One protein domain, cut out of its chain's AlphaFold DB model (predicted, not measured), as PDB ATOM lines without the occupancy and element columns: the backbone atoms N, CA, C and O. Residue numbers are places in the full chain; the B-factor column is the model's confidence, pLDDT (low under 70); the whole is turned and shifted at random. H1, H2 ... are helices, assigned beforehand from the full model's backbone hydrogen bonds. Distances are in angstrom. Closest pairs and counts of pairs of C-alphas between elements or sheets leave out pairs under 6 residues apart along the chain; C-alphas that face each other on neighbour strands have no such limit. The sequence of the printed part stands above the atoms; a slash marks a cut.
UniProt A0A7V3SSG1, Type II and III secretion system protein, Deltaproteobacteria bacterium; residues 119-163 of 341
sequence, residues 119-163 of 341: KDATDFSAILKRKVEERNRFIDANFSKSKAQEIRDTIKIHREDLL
ATOM      1  N   LYS A 119     155.713 136.280 157.461       88.62
ATOM      2  CA  LYS A 119     156.438 135.006 157.604       88.62
ATOM      3  C   LYS A 119     155.873 133.944 156.661       88.62
ATOM      4  O   LYS A 119     156.642 133.299 155.957       88.62
ATOM      5  N   ASP A 120     154.544 133.855 156.583       91.19
ATOM      6  CA  ASP A 120     153.832 132.843 155.799       91.19
ATOM      7  C   ASP A 120     152.810 133.447 154.815       91.19
ATOM      8  O   ASP A 120     152.345 134.582 154.962       91.19
ATOM      9  N   ALA A 121     152.386 132.652 153.826       89.38
ATOM     10  CA  ALA A 121     151.356 133.046 152.855       89.38
ATOM     11  C   ALA A 121     149.992 133.342 153.516       89.38
ATOM     12  O   ALA A 121     149.233 134.202 153.058       89.38
ATOM     13  N   THR A 122     149.680 132.664 154.625       89.44
ATOM     14  CA  THR A 122     148.458 132.922 155.399       89.44
ATOM     15  C   THR A 122     148.472 134.325 156.002       89.44
ATOM     16  O   THR A 122     147.482 135.047 155.847       89.44
ATOM     17  N   ASP A 123     149.597 134.746 156.590       86.56
ATOM     18  CA  ASP A 123     149.775 136.091 157.152       86.56
ATOM     19  C   ASP A 123     149.615 137.163 156.077       86.56
ATOM     20  O   ASP A 123     148.892 138.143 156.276       86.56
ATOM     21  N   PHE A 124     150.219 136.941 154.905       87.69
ATOM     22  CA  PHE A 124     150.079 137.838 153.762       87.69
ATOM     23  C   PHE A 124     148.612 138.027 153.375       87.69
ATOM     24  O   PHE A 124     148.127 139.153 153.279       87.69
ATOM     25  N   SER A 125     147.875 136.924 153.211       87.75
ATOM     26  CA  SER A 125     146.467 136.970 152.813       87.75
ATOM     27  C   SER A 125     145.583 137.672 153.853       87.75
ATOM     28  O   SER A 125     144.640 138.376 153.488       87.75
ATOM     29  N   ALA A 126     145.894 137.519 155.142       87.62
ATOM     30  CA  ALA A 126     145.167 138.159 156.232       87.62
ATOM     31  C   ALA A 126     145.426 139.672 156.273       87.62
ATOM     32  O   ALA A 126     144.480 140.455 156.398       87.62
ATOM     33  N   ILE A 127     146.688 140.088 156.124       87.19
ATOM     34  CA  ILE A 127     147.079 141.503 156.054       87.19
ATOM     35  C   ILE A 127     146.464 142.154 154.815       87.19
ATOM     36  O   ILE A 127     145.838 143.207 154.928       87.19
ATOM     37  N   LEU A 128     146.560 141.497 153.658       87.50
ATOM     38  CA  LEU A 128     146.026 142.001 152.399       87.50
ATOM     39  C   LEU A 128     144.509 142.201 152.467       87.50
ATOM     40  O   LEU A 128     144.018 143.262 152.092       87.50
ATOM     41  N   LYS A 129     143.755 141.216 152.978       87.94
ATOM     42  CA  LYS A 129     142.296 141.343 153.150       87.94
ATOM     43  C   LYS A 129     141.942 142.547 154.018       87.94
ATOM     44  O   LYS A 129     141.153 143.387 153.591       87.94
ATOM     45  N   ARG A 130     142.592 142.678 155.180       88.38
ATOM     46  CA  ARG A 130     142.386 143.807 156.096       88.38
ATOM     47  C   ARG A 130     142.682 145.145 155.418       88.38
ATOM     48  O   ARG A 130     141.854 146.049 155.472       88.38
ATOM     49  N   LYS A 131     143.831 145.271 154.749       87.31
ATOM     50  CA  LYS A 131     144.249 146.518 154.090       87.31
ATOM     51  C   LYS A 131     143.338 146.900 152.929       87.31
ATOM     52  O   LYS A 131     142.987 148.066 152.775       87.31
ATOM     53  N   VAL A 132     142.881 145.921 152.153       86.69
ATOM     54  CA  VAL A 132     141.917 146.147 151.069       86.69
ATOM     55  C   VAL A 132     140.573 146.635 151.614       86.69
ATOM     56  O   VAL A 132     139.977 147.545 151.033       86.69
ATOM     57  N   GLU A 133     140.095 146.074 152.723       88.69
ATOM     58  CA  GLU A 133     138.859 146.510 153.381       88.69
ATOM     59  C   GLU A 133     138.982 147.920 153.969       88.69
ATOM     60  O   GLU A 133     138.113 148.757 153.718       88.69
ATOM     61  N   GLU A 134     140.075 148.209 154.683       89.00
ATOM     62  CA  GLU A 134     140.397 149.546 155.205       89.00
ATOM     63  C   GLU A 134     140.407 150.582 154.080       89.00
ATOM     64  O   GLU A 134     139.728 151.607 154.167       89.00
ATOM     65  N   ARG A 135     141.106 150.277 152.982       86.25
ATOM     66  CA  ARG A 135     141.171 151.129 151.795       86.25
ATOM     67  C   ARG A 135     139.787 151.369 151.199       86.25
ATOM     68  O   ARG A 135     139.436 152.507 150.905       86.25
ATOM     69  N   ASN A 136     138.992 150.318 151.003       86.75
ATOM     70  CA  ASN A 136     137.654 150.456 150.425       86.75
ATOM     71  C   ASN A 136     136.753 151.311 151.327       86.75
ATOM     72  O   ASN A 136     136.072 152.207 150.838       86.75
ATOM     73  N   ARG A 137     136.815 151.102 152.647       90.12
ATOM     74  CA  ARG A 137     136.090 151.915 153.627       90.12
ATOM     75  C   ARG A 137     136.529 153.379 153.592       90.12
ATOM     76  O   ARG A 137     135.678 154.262 153.656       90.12
ATOM     77  N   PHE A 138     137.830 153.641 153.478       88.19
ATOM     78  CA  PHE A 138     138.365 154.996 153.359       88.19
ATOM     79  C   PHE A 138     137.869 155.686 152.087       88.19
ATOM     80  O   PHE A 138     137.452 156.844 152.133       88.19
ATOM     81  N   ILE A 139     137.869 154.971 150.958       87.00
ATOM     82  CA  ILE A 139     137.383 155.506 149.685       87.00
ATOM     83  C   ILE A 139     135.898 155.886 149.797       87.00
ATOM     84  O   ILE A 139     135.496 156.962 149.359       87.00
ATOM     85  N   ASP A 140     135.098 155.036 150.434       87.69
ATOM     86  CA  ASP A 140     133.650 155.227 150.541       87.69
ATOM     87  C   ASP A 140     133.265 156.356 151.498       87.69
ATOM     88  O   ASP A 140     132.253 157.026 151.292       87.69
ATOM     89  N   ALA A 141     134.074 156.574 152.536       89.44
ATOM     90  CA  ALA A 141     133.861 157.636 153.510       89.44
ATOM     91  C   ALA A 141     134.275 159.020 152.982       89.44
ATOM     92  O   ALA A 141     133.627 160.014 153.309       89.44
ATOM     93  N   ASN A 142     135.338 159.094 152.173       90.62
ATOM     94  CA  ASN A 142     135.960 160.366 151.785       90.62
ATOM     95  C   ASN A 142     135.625 160.832 150.363       90.62
ATOM     96  O   ASN A 142     135.813 162.007 150.042       90.62
ATOM     97  N   PHE A 143     135.130 159.949 149.492       87.50
ATOM     98  CA  PHE A 143     134.859 160.282 148.095       87.50
ATOM     99  C   PHE A 143     133.394 160.049 147.716       87.50
ATOM    100  O   PHE A 143     132.713 159.159 148.217       87.50
ATOM    101  N   SER A 144     132.888 160.862 146.784       88.69
ATOM    102  CA  SER A 144     131.551 160.667 146.218       88.69
ATOM    103  C   SER A 144     131.468 159.338 145.461       88.69
ATOM    104  O   SER A 144     132.467 158.855 144.931       88.69
ATOM    105  N   LYS A 145     130.263 158.764 145.335       85.75
ATOM    106  CA  LYS A 145     130.054 157.454 144.682       85.75
ATOM    107  C   LYS A 145     130.680 157.346 143.280       85.75
ATOM    108  O   LYS A 145     131.191 156.287 142.938       85.75
ATOM    109  N   SER A 146     130.659 158.420 142.486       81.62
ATOM    110  CA  SER A 146     131.267 158.449 141.148       81.62
ATOM    111  C   SER A 146     132.797 158.442 141.196       81.62
ATOM    112  O   SER A 146     133.427 157.659 140.493       81.62
ATOM    113  N   LYS A 147     133.397 159.261 142.068       83.81
ATOM    114  CA  LYS A 147     134.853 159.357 142.229       83.81
ATOM    115  C   LYS A 147     135.439 158.112 142.903       83.81
ATOM    116  O   LYS A 147     136.500 157.642 142.518       83.81
ATOM    117  N   ALA A 148     134.711 157.529 143.854       80.81
ATOM    118  CA  ALA A 148     135.046 156.250 144.468       80.81
ATOM    119  C   ALA A 148     135.126 155.120 143.429       80.81
ATOM    120  O   ALA A 148     136.032 154.292 143.490       80.81
ATOM    121  N   GLN A 149     134.208 155.095 142.458       81.69
ATOM    122  CA  GLN A 149     134.205 154.081 141.405       81.69
ATOM    123  C   GLN A 149     135.411 154.221 140.465       81.69
ATOM    124  O   GLN A 149     136.087 153.230 140.209       81.69
ATOM    125  N   GLU A 150     135.735 155.446 140.042       82.56
ATOM    126  CA  GLU A 150     136.928 155.741 139.236       82.56
ATOM    127  C   GLU A 150     138.218 155.294 139.944       82.56
ATOM    128  O   GLU A 150     139.042 154.583 139.366       82.56
ATOM    129  N   ILE A 151     138.354 155.616 141.236       80.31
ATOM    130  CA  ILE A 151     139.499 155.189 142.051       80.31
ATOM    131  C   ILE A 151     139.583 153.657 142.097       80.31
ATOM    132  O   ILE A 151     140.642 153.090 141.839       80.31
ATOM    133  N   ARG A 152     138.479 152.950 142.367       79.50
ATOM    134  CA  ARG A 152     138.494 151.478 142.417       79.50
ATOM    135  C   ARG A 152     138.889 150.845 141.086       79.50
ATOM    136  O   ARG A 152     139.581 149.830 141.094       79.50
ATOM    137  N   ASP A 153     138.446 151.410 139.969       81.88
ATOM    138  CA  ASP A 153     138.710 150.840 138.650       81.88
ATOM    139  C   ASP A 153     140.174 151.045 138.227       81.88
ATOM    140  O   ASP A 153     140.786 150.102 137.729       81.88
ATOM    141  N   THR A 154     140.793 152.189 138.553       77.31
ATOM    142  CA  THR A 154     142.250 152.377 138.362       77.31
ATOM    143  C   THR A 154     143.087 151.382 139.169       77.31
ATOM    144  O   THR A 154     144.063 150.836 138.654       77.31
ATOM    145  N   ILE A 155     142.671 151.065 140.399       75.25
ATOM    146  CA  ILE A 155     143.395 150.129 141.265       75.25
ATOM    147  C   ILE A 155     143.271 148.678 140.781       75.25
ATOM    148  O   ILE A 155     144.242 147.928 140.836       75.25
ATOM    149  N   LYS A 156     142.093 148.255 140.296       68.69
ATOM    150  CA  LYS A 156     141.903 146.893 139.760       68.69
ATOM    151  C   LYS A 156     142.841 146.602 138.590       68.69
ATOM    152  O   LYS A 156     143.357 145.498 138.511       68.69
ATOM    153  N   ILE A 157     143.089 147.597 137.736       67.06
ATOM    154  CA  ILE A 157     143.974 147.468 136.568       67.06
ATOM    155  C   ILE A 157     145.413 147.111 136.982       67.06
ATOM    156  O   ILE A 157     146.097 146.435 136.230       67.06
ATOM    157  N   HIS A 158     145.852 147.498 138.184       62.25
ATOM    158  CA  HIS A 158     147.214 147.248 138.681       62.25
ATOM    159  C   HIS A 158     147.298 146.022 139.613       62.25
ATOM    160  O   HIS A 158     148.351 145.730 140.170       62.25
ATOM    161  N   ARG A 159     146.177 145.320 139.851       60.59
ATOM    162  CA  ARG A 159     146.109 144.180 140.782       60.59
ATOM    163  C   ARG A 159     146.613 142.879 140.162       60.59
ATOM    164  O   ARG A 159     147.140 142.044 140.892       60.59
ATOM    165  N   GLU A 160     146.419 142.702 138.860       51.84
ATOM    166  CA  GLU A 160     146.754 141.446 138.177       51.84
ATOM    167  C   GLU A 160     148.269 141.162 138.213       51.84
ATOM    168  O   GLU A 160     148.665 140.009 138.339       51.84
ATOM    169  N   ASP A 161     149.104 142.203 138.293       54.31
ATOM    170  CA  ASP A 161     150.565 142.078 138.411       54.31
ATOM    171  C   ASP A 161     151.037 141.661 139.824       54.31
ATOM    172  O   ASP A 161     152.144 141.155 139.997       54.31
ATOM    173  N   LEU A 162     150.210 141.847 140.865       54.06
ATOM    174  CA  LEU A 162     150.574 141.565 142.266       54.06
ATOM    175  C   LEU A 162     150.268 140.125 142.705       54.06
ATOM    176  O   LEU A 162     150.754 139.682 143.745       54.06
ATOM    177  N   LEU A 163     149.439 139.401 141.946       51.31
ATOM    178  CA  LEU A 163     149.005 138.036 142.268       51.31
ATOM    179  C   LEU A 163     149.794 136.953 141.516       51.31
ATOM    180  O   LEU A 163     149.592 135.770 141.778       51.31
TER     181      LEU A 163
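Overview. This is residues 119 to 163 of the 341 residues of the protein "Type II and III secretion system protein" of Deltaproteobacteria bacterium (UniProt A0A7V3SSG1). Picture an open V, a loose helical hairpin of two helices: the long H1 makes one arm, the shorter H2 folds back as the other, and they meet near the tight link that joins them. Away from that corner the arms spread, and residues 119 to 134 and 153 to 163 stand free. The printed part has 45 residues with two named helices, H1 then H2 along the chain, and no named strand; its class is all helix. The whole is loose, with a radius of gyration of the C-alphas of 12.4 A, and flat, spanning 37 by 22 by 8 A.

Along the chain. Start at C-alpha 119 and go on to C-alpha 121 at (151.356, 133.046, 152.855), where H1 begins; it covers residues 121 to 142 and runs 31.4 A to C-alpha 142 at (135.960, 160.366, 151.785). With two residues between them, H2 follows H1; it covers residues 145 to 157 and runs 19.0 A to C-alpha 157 at (143.974, 147.468, 136.568).

Arrangement. Look at the C-alphas of Ile 139 and Ala 148, the closest of H1 and H2, 5.8 A apart. The two helices only just touch, with 3 pairs of C-alphas within 8 A, H1 with residues 139 to 140 alone and H2 with residues 148 to 151 alone. They run opposite ways at a shallow tilt of 29 degrees, a helical hairpin, with their centres 15.3 A apart. In H1 and H2 every O i to N i+4 pair is within hydrogen-bond range.

Size, cuts and confidence. The two C-alphas farthest apart are those of Lys 119 and Ser 146, 38.1 A. The printed part has no cut, and the link from H1 to H2 is tight. The mean pLDDT of the printed part is 81.2; in the B-factor column you will find residues 156 to 163 under 70, of which 156 to 157 belong to H2.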